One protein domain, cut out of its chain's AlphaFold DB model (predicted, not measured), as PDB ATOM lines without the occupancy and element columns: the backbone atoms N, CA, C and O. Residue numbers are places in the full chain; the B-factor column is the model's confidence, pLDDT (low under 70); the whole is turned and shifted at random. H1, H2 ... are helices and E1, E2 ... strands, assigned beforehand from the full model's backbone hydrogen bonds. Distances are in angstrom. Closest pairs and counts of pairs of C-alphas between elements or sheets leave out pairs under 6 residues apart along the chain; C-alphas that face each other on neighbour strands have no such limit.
ATOM      1  N   ASN A 127      -5.945  25.396 -22.724       89.31
ATOM      2  CA  ASN A 127      -6.432  25.110 -21.378       89.31
ATOM      3  C   ASN A 127      -7.885  24.610 -21.358       89.31
ATOM      4  O   ASN A 127      -8.234  23.782 -20.517       89.31
ATOM      5  N   GLN A 128      -8.721  25.028 -22.312       89.81
ATOM      6  CA  GLN A 128     -10.120  24.615 -22.396       89.81
ATOM      7  C   GLN A 128     -10.255  23.120 -22.695       89.81
ATOM      8  O   GLN A 128     -11.165  22.478 -22.170       89.81
ATOM      9  N   TYR A 129      -9.347  22.534 -23.484       91.94
ATOM     10  CA  TYR A 129      -9.380  21.099 -23.786       91.94
ATOM     11  C   TYR A 129      -9.148  20.266 -22.524       91.94
ATOM     12  O   TYR A 129      -9.882  19.312 -22.257       91.94
ATOM     13  N   TYR A 130      -8.170  20.665 -21.715       93.00
ATOM     14  CA  TYR A 130      -7.846  20.010 -20.449       93.00
ATOM     15  C   TYR A 130      -8.891  20.285 -19.368       93.00
ATOM     16  O   TYR A 130      -9.275  19.369 -18.642       93.00
ATOM     17  N   PHE A 131      -9.418  21.508 -19.308       92.94
ATOM     18  CA  PHE A 131     -10.514  21.871 -18.417       92.94
ATOM     19  C   PHE A 131     -11.738  20.979 -18.659       92.94
ATOM     20  O   PHE A 131     -12.253  20.350 -17.736       92.94
ATOM     21  N   VAL A 132     -12.171  20.845 -19.916       91.56
ATOM     22  CA  VAL A 132     -13.303  19.976 -20.280       91.56
ATOM     23  C   VAL A 132     -12.994  18.515 -19.971       91.56
ATOM     24  O   VAL A 132     -13.870  17.794 -19.495       91.56
ATOM     25  N   LYS A 133     -11.753  18.070 -20.195       92.50
ATOM     26  CA  LYS A 133     -11.317  16.703 -19.882       92.50
ATOM     27  C   LYS A 133     -11.392  16.385 -18.383       92.50
ATOM     28  O   LYS A 133     -11.703  15.245 -18.044       92.50
ATOM     29  N   LEU A 134     -11.117  17.360 -17.516       92.31
ATOM     30  CA  LEU A 134     -11.125  17.209 -16.056       92.31
ATOM     31  C   LEU A 134     -12.524  17.354 -15.445       92.31
ATOM     32  O   LEU A 134     -12.919  16.540 -14.615       92.31
ATOM     33  N   PHE A 135     -13.287  18.364 -15.867       90.88
ATOM     34  CA  PHE A 135     -14.568  18.717 -15.241       90.88
ATOM     35  C   PHE A 135     -15.806  18.224 -16.009       90.88
ATOM     36  O   PHE A 135     -16.922  18.270 -15.490       90.88
ATOM     37  N   GLY A 136     -15.639  17.744 -17.244       78.38
ATOM     38  CA  GLY A 136     -16.628  16.925 -17.947       78.38
ATOM     39  C   GLY A 136     -17.996  17.567 -18.201       78.38
ATOM     40  O   GLY A 136     -18.996  16.865 -18.087       78.38
ATOM     41  N   ASN A 137     -18.073  18.870 -18.503       82.56
ATOM     42  CA  ASN A 137     -19.333  19.619 -18.686       82.56
ATOM     43  C   ASN A 137     -20.419  19.284 -17.638       82.56
ATOM     44  O   ASN A 137     -21.605  19.163 -17.952       82.56
ATOM     45  N   SER A 138     -19.990  19.035 -16.400       91.50
ATOM     46  CA  SER A 138     -20.839  18.493 -15.345       91.50
ATOM     47  C   SER A 138     -21.376  19.596 -14.443       91.50
ATOM     48  O   SER A 138     -20.798  20.678 -14.339       91.50
ATOM     49  N   CYS A 139     -22.494  19.312 -13.776       96.00
ATOM     50  CA  CYS A 139     -23.056  20.178 -12.749       96.00
ATOM     51  C   CYS A 139     -22.950  19.526 -11.370       96.00
ATOM     52  O   CYS A 139     -23.149  18.317 -11.226       96.00
ATOM     53  N   TYR A 140     -22.706  20.357 -10.366       96.88
ATOM     54  CA  TYR A 140     -22.594  20.004  -8.960       96.88
ATOM     55  C   TYR A 140     -23.416  20.979  -8.120       96.88
ATOM     56  O   TYR A 140     -23.677  22.113  -8.526       96.88
ATOM     57  N   THR A 141     -23.803  20.549  -6.929       98.06
ATOM     58  CA  THR A 141     -24.421  21.393  -5.909       98.06
ATOM     59  C   THR A 141     -23.417  21.607  -4.788       98.06
ATOM     60  O   THR A 141     -22.783  20.657  -4.326       98.06
ATOM     61  N   SER A 142     -23.256  22.852  -4.349       98.00
ATOM     62  CA  SER A 142     -22.407  23.163  -3.203       98.00
ATOM     63  C   SER A 142     -23.082  22.830  -1.867       98.00
ATOM     64  O   SER A 142     -24.306  22.708  -1.762       98.00
ATOM     65  N   ASP A 143     -22.293  22.795  -0.796       97.25
ATOM     66  CA  ASP A 143     -22.764  22.769   0.591       97.25
ATOM     67  C   ASP A 143     -23.662  23.970   0.947       97.25
ATOM     68  O   ASP A 143     -24.503  23.868   1.843       97.25
ATOM     69  N   LYS A 144     -23.572  25.069   0.183       96.94
ATOM     70  CA  LYS A 144     -24.440  26.253   0.290       96.94
ATOM     71  C   LYS A 144     -25.637  26.257  -0.660       96.94
ATOM     72  O   LYS A 144     -26.326  27.266  -0.752       96.94
ATOM     73  N   LYS A 145     -25.911  25.140  -1.340       97.69
ATOM     74  CA  LYS A 145     -27.010  24.976  -2.314       97.69
ATOM     75  C   LYS A 145     -26.862  25.773  -3.616       97.69
ATOM     76  O   LYS A 145     -27.759  25.696  -4.447       97.69
ATOM     77  N   GLU A 146     -25.728  26.439  -3.833       97.94
ATOM     78  CA  GLU A 146     -25.369  27.027  -5.130       97.94
ATOM     79  C   GLU A 146     -25.201  25.903  -6.173       97.94
ATOM     80  O   GLU A 146     -24.561  24.882  -5.877       97.94
ATOM     81  N   ARG A 147     -25.720  26.085  -7.388       97.75
ATOM     82  CA  ARG A 147     -25.522  25.168  -8.521       97.75
ATOM     83  C   ARG A 147     -24.321  25.604  -9.351       97.75
ATOM     84  O   ARG A 147     -24.326  26.690  -9.918       97.75
ATOM     85  N   TRP A 148     -23.338  24.722  -9.472       97.88
ATOM     86  CA  TRP A 148     -22.085  24.936 -10.187       97.88
ATOM     87  C   TRP A 148     -22.063  24.083 -11.452       97.88
ATOM     88  O   TRP A 148     -22.040  22.863 -11.334       97.88
ATOM     89  N   CYS A 149     -22.065  24.673 -12.646       96.88
ATOM     90  CA  CYS A 149     -21.920  23.923 -13.899       96.88
ATOM     91  C   CYS A 149     -20.668  24.353 -14.656       96.88
ATOM     92  O   CYS A 149     -20.479  25.537 -14.937       96.88
ATOM     93  N   PHE A 150     -19.842  23.373 -14.999       95.06
ATOM     94  CA  PHE A 150     -18.589  23.553 -15.719       95.06
ATOM     95  C   PHE A 150     -18.855  23.494 -17.220       95.06
ATOM     96  O   PHE A 150     -19.651  22.677 -17.679       95.06
ATOM     97  N   GLN A 151     -18.190  24.348 -17.988       92.25
ATOM     98  CA  GLN A 151     -18.271  24.372 -19.446       92.25
ATOM     99  C   GLN A 151     -16.940  24.863 -20.041       92.25
ATOM    100  O   GLN A 151     -16.110  25.396 -19.305       92.25
ATOM    101  N   PRO A 152     -16.687  24.700 -21.351       89.50
ATOM    102  CA  PRO A 152     -15.429  25.146 -21.942       89.50
ATOM    103  C   PRO A 152     -15.203  26.647 -21.688       89.50
ATOM    104  O   PRO A 152     -16.015  27.476 -22.098       89.50
ATOM    105  N   GLY A 153     -14.121  26.981 -20.979       89.06
ATOM    106  CA  GLY A 153     -13.722  28.360 -20.675       89.06
ATOM    107  C   GLY A 153     -14.569  29.092 -19.628       89.06
ATOM    108  O   GLY A 153     -14.426  30.309 -19.493       89.06
ATOM    109  N   ALA A 154     -15.475  28.411 -18.913       93.81
ATOM    110  CA  ALA A 154     -16.291  29.060 -17.890       93.81
ATOM    111  C   ALA A 154     -16.874  28.105 -16.836       93.81
ATOM    112  O   ALA A 154     -17.062  26.906 -17.057       93.81
ATOM    113  N   ILE A 155     -17.241  28.679 -15.694       95.62
ATOM    114  CA  ILE A 155     -18.041  28.046 -14.645       95.62
ATOM    115  C   ILE A 155     -19.277  28.915 -14.438       95.62
ATOM    116  O   ILE A 155     -19.178  30.131 -14.309       95.62
ATOM    117  N   SER A 156     -20.457  28.306 -14.406       96.69
ATOM    118  CA  SER A 156     -21.672  28.999 -13.980       96.69
ATOM    119  C   SER A 156     -21.995  28.664 -12.530       96.69
ATOM    120  O   SER A 156     -21.989  27.492 -12.164       96.69
ATOM    121  N   ILE A 157     -22.280  29.685 -11.725       96.44
ATOM    122  CA  ILE A 157     -22.684  29.579 -10.320       96.44
ATOM    123  C   ILE A 157     -24.058  30.237 -10.205       96.44
ATOM    124  O   ILE A 157     -24.196  31.426 -10.476       96.44
ATOM    125  N   ASP A 158     -25.094  29.456  -9.892       96.75
ATOM    126  CA  ASP A 158     -26.497  29.905  -9.880       96.75
ATOM    127  C   ASP A 158     -26.896  30.651 -11.164       96.75
ATOM    128  O   ASP A 158     -27.488  31.728 -11.148       96.75
ATOM    129  N   ALA A 159     -26.533  30.058 -12.307       94.50
ATOM    130  CA  ALA A 159     -26.728  30.593 -13.658       94.50
ATOM    131  C   ALA A 159     -25.961  31.891 -13.984       94.50
ATOM    132  O   ALA A 159     -26.003  32.341 -15.131       94.50
ATOM    133  N   LYS A 160     -25.202  32.462 -13.041       97.06
ATOM    134  CA  LYS A 160     -24.245  33.527 -13.343       97.06
ATOM    135  C   LYS A 160     -22.984  32.917 -13.933       97.06
ATOM    136  O   LYS A 160     -22.378  32.040 -13.327       97.06
ATOM    137  N   LEU A 161     -22.600  33.376 -15.118       95.94
ATOM    138  CA  LEU A 161     -21.421  32.878 -15.810       95.94
ATOM    139  C   LEU A 161     -20.156  33.610 -15.360       95.94
ATOM    140  O   LEU A 161     -20.133  34.840 -15.350       95.94
ATOM    141  N   HIS A 162     -19.115  32.841 -15.068       95.31
ATOM    142  CA  HIS A 162     -17.782  33.316 -14.732       95.31
ATOM    143  C   HIS A 162     -16.772  32.727 -15.724       95.31
ATOM    144  O   HIS A 162     -16.716  31.498 -15.852       95.31
ATOM    145  N   PRO A 163     -15.985  33.543 -16.453       94.00
ATOM    146  CA  PRO A 163     -14.843  33.047 -17.216       94.00
ATOM    147  C   PRO A 163     -13.931  32.215 -16.315       94.00
ATOM    148  O   PRO A 163     -13.671  32.607 -15.180       94.00
ATOM    149  N   ALA A 164     -13.483  31.065 -16.804       93.44
ATOM    150  CA  ALA A 164     -12.676  30.141 -16.026       93.44
ATOM    151  C   ALA A 164     -11.570  29.542 -16.886       93.44
ATOM    152  O   ALA A 164     -11.820  29.057 -17.993       93.44
ATOM    153  N   GLU A 165     -10.358  29.554 -16.353       92.12
ATOM    154  CA  GLU A 165      -9.156  29.128 -17.054       92.12
ATOM    155  C   GLU A 165      -8.395  28.131 -16.183       92.12
ATOM    156  O   GLU A 165      -8.083  28.406 -15.028       92.12
ATOM    157  N   LEU A 166      -8.125  26.940 -16.727       92.56
ATOM    158  CA  LEU A 166      -7.224  25.991 -16.080       92.56
ATOM    159  C   LEU A 166      -5.809  26.572 -16.125       92.56
ATOM    160  O   LEU A 166      -5.322  26.900 -17.211       92.56
ATOM    161  N   VAL A 167      -5.156  26.649 -14.969       90.62
ATOM    162  CA  VAL A 167      -3.750  27.048 -14.886       90.62
ATOM    163  C   VAL A 167      -2.894  25.850 -15.301       90.62
ATOM    164  O   VAL A 167      -2.863  24.827 -14.617       90.62
ATOM    165  N   LEU A 168      -2.251  25.956 -16.468       89.69
ATOM    166  CA  LEU A 168      -1.455  24.871 -17.050       89.69
ATOM    167  C   LEU A 168      -0.030  24.832 -16.489       89.69
ATOM    168  O   LEU A 168       0.458  23.748 -16.161       89.69
ATOM    169  N   ASP A 169       0.605  25.998 -16.357       87.25
ATOM    170  CA  ASP A 169       1.904  26.150 -15.703       87.25
ATOM    171  C   ASP A 169       1.708  26.220 -14.188       87.25
ATOM    172  O   ASP A 169       1.169  27.182 -13.647       87.25
ATOM    173  N   THR A 170       2.119  25.159 -13.502       79.00
ATOM    174  CA  THR A 170       2.004  25.046 -12.047       79.00
ATOM    175  C   THR A 170       3.350  25.105 -11.344       79.00
ATOM    176  O   THR A 170       3.446  24.626 -10.217       79.00
ATOM    177  N   SER A 171       4.385  25.649 -11.989       78.62
ATOM    178  CA  SER A 171       5.714  25.815 -11.380       78.62
ATOM    179  C   SER A 171       5.666  26.593 -10.059       78.62
ATOM    180  O   SER A 171       6.425  26.292  -9.140       78.62
ATOM    181  N   GLU A 172       4.712  27.515  -9.942       72.50
ATOM    182  CA  GLU A 172       4.486  28.363  -8.769       72.50
ATOM    183  C   GLU A 172       3.210  28.008  -7.979       72.50
ATOM    184  O   GLU A 172       2.884  28.636  -6.975       72.50
ATOM    185  N   MET A 173       2.474  26.974  -8.395       73.19
ATOM    186  CA  MET A 173       1.193  26.596  -7.785       73.19
ATOM    187  C   MET A 173       1.359  25.448  -6.772       73.19
ATOM    188  O   MET A 173       2.344  24.709  -6.813       73.19
ATOM    189  N   PRO A 174       0.392  25.238  -5.852       72.75
ATOM    190  CA  PRO A 174       0.428  24.110  -4.928       72.75
ATOM    191  C   PRO A 174       0.495  22.774  -5.669       72.75
ATOM    192  O   PRO A 174      -0.172  22.579  -6.682       72.75
ATOM    193  N   GLU A 175       1.203  21.796  -5.100       80.06
ATOM    194  CA  GLU A 175       1.315  20.446  -5.677       80.06
ATOM    195  C   GLU A 175       0.012  19.615  -5.600       80.06
ATOM    196  O   GLU A 175       0.014  18.411  -5.879       80.06
ATOM    197  N   THR A 176      -1.106  20.213  -5.180       84.31
ATOM    198  CA  THR A 176      -2.366  19.505  -4.936       84.31
ATOM    199  C   THR A 176      -3.540  20.110  -5.700       84.31
ATOM    200  O   THR A 176      -3.678  21.323  -5.833       84.31
ATOM    201  N   GLY A 177      -4.434  19.231  -6.165       90.75
ATOM    202  CA  GLY A 177      -5.680  19.603  -6.830       90.75
ATOM    203  C   GLY A 177      -5.503  20.098  -8.264       90.75
ATOM    204  O   GLY A 177      -4.539  19.776  -8.948       90.75
ATOM    205  N   THR A 178      -6.499  20.829  -8.745       93.50
ATOM    206  CA  THR A 178      -6.546  21.381 -10.097       93.50
ATOM    207  C   THR A 178      -6.813  22.884  -9.987       93.50
ATOM    208  O   THR A 178      -7.924  23.249  -9.593       93.50
ATOM    209  N   PRO A 179      -5.818  23.745 -10.266       93.12
ATOM    210  CA  PRO A 179      -5.955  25.196 -10.160       93.12
ATOM    211  C   PRO A 179      -6.762  25.781 -11.321       93.12
ATOM    212  O   PRO A 179      -6.465  25.537 -12.489       93.12
ATOM    213  N   VAL A 180      -7.778  26.577 -11.002       94.06
ATOM    214  CA  VAL A 180      -8.616  27.275 -11.981       94.06
ATOM    215  C   VAL A 180      -8.757  28.733 -11.576       94.06
ATOM    216  O   VAL A 180      -9.305  29.035 -10.517       94.06
ATOM    217  N   THR A 181      -8.317  29.631 -12.445       93.12
ATOM    218  CA  THR A 181      -8.519  31.074 -12.313       93.12
ATOM    219  C   THR A 181      -9.935  31.427 -12.744       93.12
ATOM    220  O   THR A 181     -10.386  30.985 -13.804       93.12
ATOM    221  N   ILE A 182     -10.649  32.206 -11.931       92.38
ATOM    222  CA  ILE A 182     -12.022  32.644 -12.208       92.38
ATOM    223  C   ILE A 182     -12.042  34.157 -12.438       92.38
ATOM    224  O   ILE A 182     -11.284  34.898 -11.825       92.38
ATOM    225  N   ASP A 183     -12.895  34.613 -13.356       91.25
ATOM    226  CA  ASP A 183     -13.088  36.028 -13.703       91.25
ATOM    227  C   ASP A 183     -11.805  36.735 -14.193       91.25
ATOM    228  O   ASP A 183     -11.737  37.962 -14.205       91.25
ATOM    229  N   LYS A 184     -10.827  35.953 -14.683       83.12
ATOM    230  CA  LYS A 184      -9.508  36.412 -15.171       83.12
ATOM    231  C   LYS A 184      -8.691  37.173 -14.126       83.12
ATOM    232  O   LYS A 184      -7.925  38.070 -14.467       83.12
ATOM    233  N   ASP A 185      -8.878  36.809 -12.868       82.38
ATOM    234  CA  ASP A 185      -8.169  37.391 -11.743       82.38
ATOM    235  C   ASP A 185      -7.427  36.273 -11.012       82.38
ATOM    236  O   ASP A 185      -8.050  35.368 -10.453       82.38
ATOM    237  N   GLU A 186      -6.095  36.303 -11.060       74.19
ATOM    238  CA  GLU A 186      -5.235  35.290 -10.439       74.19
ATOM    239  C   GLU A 186      -5.445  35.213  -8.921       74.19
ATOM    240  O   GLU A 186      -5.367  34.115  -8.355       74.19
ATOM    241  N   GLU A 187      -5.834  36.321  -8.277       78.50
ATOM    242  CA  GLU A 187      -6.215  36.360  -6.858       78.50
ATOM    243  C   GLU A 187      -7.517  35.579  -6.585       78.50
ATOM    244  O   GLU A 187      -7.798  35.182  -5.452       78.50
ATOM    245  N   ASN A 188      -8.298  35.287  -7.631       86.31
ATOM    246  CA  ASN A 188      -9.499  34.449  -7.597       86.31
ATOM    247  C   ASN A 188      -9.246  33.016  -8.091       86.31
ATOM    248  O   ASN A 188     -10.168  32.336  -8.559       86.31
ATOM    249  N   THR A 189      -8.015  32.518  -7.966       91.12
ATOM    250  CA  THR A 189      -7.705  31.119  -8.270       91.12
ATOM    251  C   THR A 189      -8.316  30.176  -7.231       91.12
ATOM    252  O   THR A 189      -8.140  30.315  -6.018       91.12
ATOM    253  N   LEU A 190      -9.047  29.172  -7.715       93.50
ATOM    254  CA  LEU A 190      -9.627  28.104  -6.912       93.50
ATOM    255  C   LEU A 190      -8.898  26.786  -7.169       93.50
ATOM    256  O   LEU A 190      -8.668  26.402  -8.314       93.50
ATOM    257  N   ILE A 191      -8.593  26.053  -6.100       93.50
ATOM    258  CA  ILE A 191      -8.011  24.712  -6.177       93.50
ATOM    259  C   ILE A 191      -9.115  23.673  -6.009       93.50
ATOM    260  O   ILE A 191      -9.743  23.580  -4.949       93.50
ATOM    261  N   PHE A 192      -9.336  22.870  -7.049       94.50
ATOM    262  CA  PHE A 192     -10.297  21.770  -7.049       94.50
ATOM    263  C   PHE A 192      -9.603  20.461  -6.684       94.50
ATOM    264  O   PHE A 192      -8.843  19.906  -7.475       94.50
ATOM    265  N   THR A 193      -9.866  19.938  -5.489       93.69
ATOM    266  CA  THR A 193      -9.360  18.631  -5.054       93.69
ATOM    267  C   THR A 193     -10.457  17.577  -5.204       93.69
ATOM    268  O   THR A 193     -11.546  17.751  -4.645       93.69
ATOM    269  N   PRO A 194     -10.208  16.474  -5.925       90.94
ATOM    270  CA  PRO A 194     -11.222  15.463  -6.182       90.94
ATOM    271  C   PRO A 194     -11.626  14.703  -4.915       90.94
ATOM    272  O   PRO A 194     -10.840  14.486  -3.994       90.94
ATOM    273  N   THR A 195     -12.874  14.252  -4.897       91.25
ATOM    274  CA  THR A 195     -13.451  13.354  -3.893       91.25
ATOM    275  C   THR A 195     -14.296  12.287  -4.595       91.25
ATOM    276  O   THR A 195     -14.691  12.490  -5.743       91.25
ATOM    277  N   PRO A 196     -14.686  11.192  -3.917       89.62
ATOM    278  CA  PRO A 196     -15.569  10.190  -4.521       89.62
ATOM    279  C   PRO A 196     -16.936  10.716  -4.998       89.62
ATOM    280  O   PRO A 196     -17.615  10.014  -5.739       89.62
ATOM    281  N   LYS A 197     -17.378  11.903  -4.552       90.25
ATOM    282  CA  LYS A 197     -18.706  12.471  -4.867       90.25
ATOM    283  C   LYS A 197     -18.663  13.793  -5.647       90.25
ATOM    284  O   LYS A 197     -19.725  14.337  -5.935       90.25
ATOM    285  N   GLY A 198     -17.478  14.321  -5.952       93.44
ATOM    286  CA  GLY A 198     -17.294  15.655  -6.532       93.44
ATOM    287  C   GLY A 198     -15.977  16.278  -6.083       93.44
ATOM    288  O   GLY A 198     -14.947  15.611  -6.144       93.44
ATOM    289  N   PHE A 199     -15.990  17.507  -5.565       95.19
ATOM    290  CA  PHE A 199     -14.771  18.265  -5.258       95.19
ATOM    291  C   PHE A 199     -14.809  18.957  -3.893       95.19
ATOM    292  O   PHE A 199     -15.844  19.458  -3.458       95.19
ATOM    293  N   LYS A 200     -13.648  19.059  -3.249       95.62
ATOM    294  CA  LYS A 200     -13.369  20.110  -2.267       95.62
ATOM    295  C   LYS A 200     -12.749  21.290  -3.004       95.62
ATOM    296  O   LYS A 200     -11.849  21.090  -3.815       95.62
ATOM    297  N   VAL A 201     -13.229  22.492  -2.722       95.56
ATOM    298  CA  VAL A 201     -12.768  23.722  -3.366       95.56
ATOM    299  C   VAL A 201     -12.100  24.594  -2.323       95.56
ATOM    300  O   VAL A 201     -12.704  24.914  -1.294       95.56
ATOM    301  N   PHE A 202     -10.869  24.993  -2.599       93.25
ATOM    302  CA  PHE A 202     -10.088  25.881  -1.750       93.25
ATOM    303  C   PHE A 202      -9.819  27.180  -2.496       93.25
ATOM    304  O   PHE A 202      -9.664  27.172  -3.715       93.25
ATOM    305  N   LYS A 203      -9.768  28.294  -1.766       89.56
ATOM    306  CA  LYS A 203      -9.239  29.537  -2.320       89.56
ATOM    307  C   LYS A 203      -7.726  29.476  -2.256       89.56
ATOM    308  O   LYS A 203      -7.188  29.139  -1.203       89.56
ATOM    309  N   TYR A 204      -7.078  29.787  -3.364       84.31
ATOM    310  CA  TYR A 204      -5.650  30.013  -3.382       84.31
ATOM    311  C   TYR A 204      -5.382  31.478  -3.050       84.31
ATOM    312  O   TYR A 204      -5.991  32.366  -3.636       84.31
ATOM    313  N   THR A 205      -4.520  31.719  -2.070       72.94
ATOM    314  CA  THR A 205      -4.091  33.060  -1.674       72.94
ATOM    315  C   THR A 205      -2.580  33.112  -1.794       72.94
ATOM    316  O   THR A 205      -1.891  32.326  -1.142       72.94
ATOM    317  N   PHE A 206      -2.075  34.009  -2.633       64.69
ATOM    318  CA  PHE A 206      -0.659  34.344  -2.665       64.69
ATOM    319  C   PHE A 206      -0.404  35.475  -1.670       64.69
ATOM    320  O   PHE A 206      -1.024  36.533  -1.777       64.69
ATOM    321  N   ASP A 207       0.481  35.247  -0.703       58.94
ATOM    322  CA  ASP A 207       0.982  36.291   0.185       58.94
ATOM    323  C   ASP A 207       2.458  36.553  -0.166       58.94
ATOM    324  O   ASP A 207       3.280  35.644  -0.043       58.94
ATOM    325  N   PRO A 208       2.832  37.759  -0.624       54.09
ATOM    326  CA  PRO A 208       4.219  38.081  -0.950       54.09
ATOM    327  C   PRO A 208       5.183  38.025   0.249       54.09
ATOM    328  O   PRO A 208       6.384  37.845   0.041       54.09
ATOM    329  N   GLU A 209       4.696  38.206   1.481       54.53
ATOM    330  CA  GLU A 209       5.511  38.208   2.705       54.53
ATOM    331  C   GLU A 209       5.655  36.806   3.312       54.53
ATOM    332  O   GLU A 209       6.728  36.457   3.810       54.53
ATOM    333  N   GLU A 210       4.605  35.981   3.239       55.47
ATOM    334  CA  GLU A 210       4.631  34.586   3.717       55.47
ATOM    335  C   GLU A 210       5.005  33.571   2.618       55.47
ATOM    336  O   GLU A 210       5.269  32.397   2.899       55.47
ATOM    337  N   GLY A 211       5.068  34.022   1.364       60.09
ATOM    338  CA  GLY A 211       5.237  33.185   0.185       60.09
ATOM    339  C   GLY A 211       3.988  32.358  -0.139       60.09
ATOM    340  O   GLY A 211       2.879  32.588   0.348       60.09
ATOM    341  N   TYR A 212       4.164  31.344  -0.986       58.16
ATOM    342  CA  TYR A 212       3.091  30.409  -1.314       58.16
ATOM    343  C   TYR A 212       2.726  29.550  -0.100       58.16
ATOM    344  O   TYR A 212       3.428  28.590   0.236       58.16
ATOM    345  N   SER A 213       1.588  29.833   0.533       61.56
ATOM    346  CA  SER A 213       1.018  28.931   1.530       61.56
ATOM    347  C   SER A 213       0.501  27.679   0.815       61.56
ATOM    348  O   SER A 213      -0.553  27.676   0.176       61.56
ATOM    349  N   GLN A 214       1.267  26.586   0.892       68.31
ATOM    350  CA  GLN A 214       0.826  25.301   0.358       68.31
ATOM    351  C   GLN A 214      -0.476  24.876   1.047       68.31
ATOM    352  O   GLN A 214      -0.531  24.674   2.261       68.31
ATOM    353  N   ILE A 215      -1.533  24.705   0.253       74.31
ATOM    354  CA  ILE A 215      -2.791  24.148   0.738       74.31
ATOM    355  C   ILE A 215      -2.573  22.655   0.991       74.31
ATOM    356  O   ILE A 215      -2.365  21.881   0.057       74.31
ATOM    357  N   ASP A 216      -2.649  22.251   2.261       79.75
ATOM    358  CA  ASP A 216      -2.763  20.848   2.656       79.75
ATOM    359  C   ASP A 216      -4.258  20.476   2.726       79.75
ATOM    360  O   ASP A 216      -4.933  20.807   3.710       79.75
ATOM    361  N   PRO A 217      -4.818  19.775   1.721       77.12
ATOM    362  CA  PRO A 217      -6.247  19.456   1.671       77.12
ATOM    363  C   PRO A 217      -6.710  18.505   2.791       77.12
ATOM    364  O   PRO A 217      -7.918  18.271   2.940       77.12
ATOM    365  N   HIS A 218      -5.781  17.941   3.573       79.25
ATOM    366  CA  HIS A 218      -6.080  17.126   4.750       79.25
ATOM    367  C   HIS A 218      -6.189  17.944   6.039       79.25
ATOM    368  O   HIS A 218      -6.836  17.484   6.979       79.25
ATOM    369  N   LYS A 219      -5.587  19.138   6.091       83.88
ATOM    370  CA  LYS A 219      -5.580  20.011   7.280       83.88
ATOM    371  C   LYS A 219      -6.416  21.274   7.105       83.88
ATOM    372  O   LYS A 219      -6.925  21.803   8.090       83.88
ATOM    373  N   THR A 220      -6.584  21.737   5.873       87.31
ATOM    374  CA  THR A 220      -7.335  22.952   5.558       87.31
ATOM    375  C   THR A 220      -8.818  22.637   5.367       87.31
ATOM    376  O   THR A 220      -9.190  21.656   4.716       87.31
ATOM    377  N   LEU A 221      -9.693  23.477   5.925       90.56
ATOM    378  CA  LEU A 221     -11.129  23.394   5.662       90.56
ATOM    379  C   LEU A 221     -11.438  23.927   4.255       90.56
ATOM    380  O   LEU A 221     -10.937  24.991   3.886       90.56
ATOM    381  N   PRO A 222     -12.263  23.226   3.458       94.38
ATOM    382  CA  PRO A 222     -12.618  23.701   2.131       94.38
ATOM    383  C   PRO A 222     -13.515  24.941   2.208       94.38
ATOM    384  O   PRO A 222     -14.378  25.052   3.079       94.38
ATOM    385  N   TRP A 223     -13.355  25.851   1.248       95.25
ATOM    386  CA  TRP A 223     -14.237  27.008   1.078       95.25
ATOM    387  C   TRP A 223     -15.624  26.603   0.557       95.25
ATOM    388  O   TRP A 223     -16.629  27.235   0.906       95.25
ATOM    389  N   ARG A 224     -15.675  25.554  -0.275       96.62
ATOM    390  CA  ARG A 224     -16.900  24.869  -0.713       96.62
ATOM    391  C   ARG A 224     -16.669  23.374  -0.853       96.62
ATOM    392  O   ARG A 224     -15.571  22.932  -1.185       96.62
ATOM    393  N   THR A 225     -17.735  22.607  -0.680       97.38
ATOM    394  CA  THR A 225     -17.778  21.204  -1.112       97.38
ATOM    395  C   THR A 225     -18.816  21.065  -2.211       97.38
ATOM    396  O   THR A 225     -19.963  21.443  -2.009       97.38
ATOM    397  N   LEU A 226     -18.415  20.531  -3.360       97.25
ATOM    398  CA  LEU A 226     -19.266  20.283  -4.519       97.25
ATOM    399  C   LEU A 226     -19.585  18.793  -4.605       97.25
ATOM    400  O   LEU A 226     -18.670  17.966  -4.586       97.25
ATOM    401  N   SER A 227     -20.860  18.445  -4.740       96.31
ATOM    402  CA  SER A 227     -21.294  17.066  -4.969       96.31
ATOM    403  C   SER A 227     -22.364  16.976  -6.048       96.31
ATOM    404  O   SER A 227     -23.087  17.943  -6.284       96.31
ATOM    405  N   HIS A 228     -22.467  15.819  -6.700       90.00
ATOM    406  CA  HIS A 228     -23.627  15.499  -7.536       90.00
ATOM    407  C   HIS A 228     -24.930  15.455  -6.726       90.00
ATOM    408  O   HIS A 228     -24.865  15.141  -5.511       90.00
TER     409      HIS A 228
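AT A GLANCE: This is residues 127 to 228 of the 228 residues of an uncharacterized protein of Sideroxydans lithotrophicus (strain ES-1) (UniProt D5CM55). Eight strands, E1 to E8, stand side by side round a closed barrel, and one short helix, H1, packs on its outside by E2 and E4. The long link between E7 and E8 reaches away from the barrel around Glu 209. The printed part has 102 residues, with H1 followed by E1 to E8, and the class is mostly strand. The strands form a meander, each the antiparallel neighbour of the one before, and E8 is also the antiparallel neighbour of E1. The whole is compact, with a radius of gyration of the C-alphas of 13.0 A and spans of 37 by 27 by 22 A.

HOW THE PARTS SIT: In the barrel, E5, residues 178 to 182, and E6, residues 185 to 195, form a hairpin, with N 180 and O 190 within hydrogen-bond range at 2.8 A. E7, residues 198 to 203, lies on the other side of E6, with N 191 and O 202 at 2.8 A. E8, residues 224 to 227, and E1, residues 139 to 142, close the ring, with N 141 and O 227 at 2.8 A. E2, residues 147 to 151, and E3, residues 154 to 157, form a hairpin, with N 149 and O 156 at 2.9 A. E4, residues 160 to 166, has staggered pairing, with E3 over residues 160 to 163, where N 155 and O 162 are 2.9 A apart, and with E5 over 164 to 166, where N 165 and O 181 are 2.9 A apart. H1, residues 127 to 135, is on the barrel, outside it, at a height over the sheet of 7.9 A. The closest C-alphas of H1 and E4 are those of Asn 127 and Leu 166, 5.4 A apart. In H1 every O i to N i+4 pair is within hydrogen-bond range.

IN THESE COORDINATES: H1 begins at C-alpha 127 (-6.432, 25.110, -21.378) and measures 12.0 A. E6, 25.8 A long, bends by 60 degrees at residue 188; E4 measures 18.8 A and E7 16.6 A. E8 ends at C-alpha 227 (-21.294, 17.066, -4.969).

THE WHOLE: The C-alphas farthest apart, those of Glu 209 and His 228, are 38.3 A apart. The printed part has no cut. The links E4 to E5 and E7 to E8 are long. Residues 206 to 214 have pLDDT under 70.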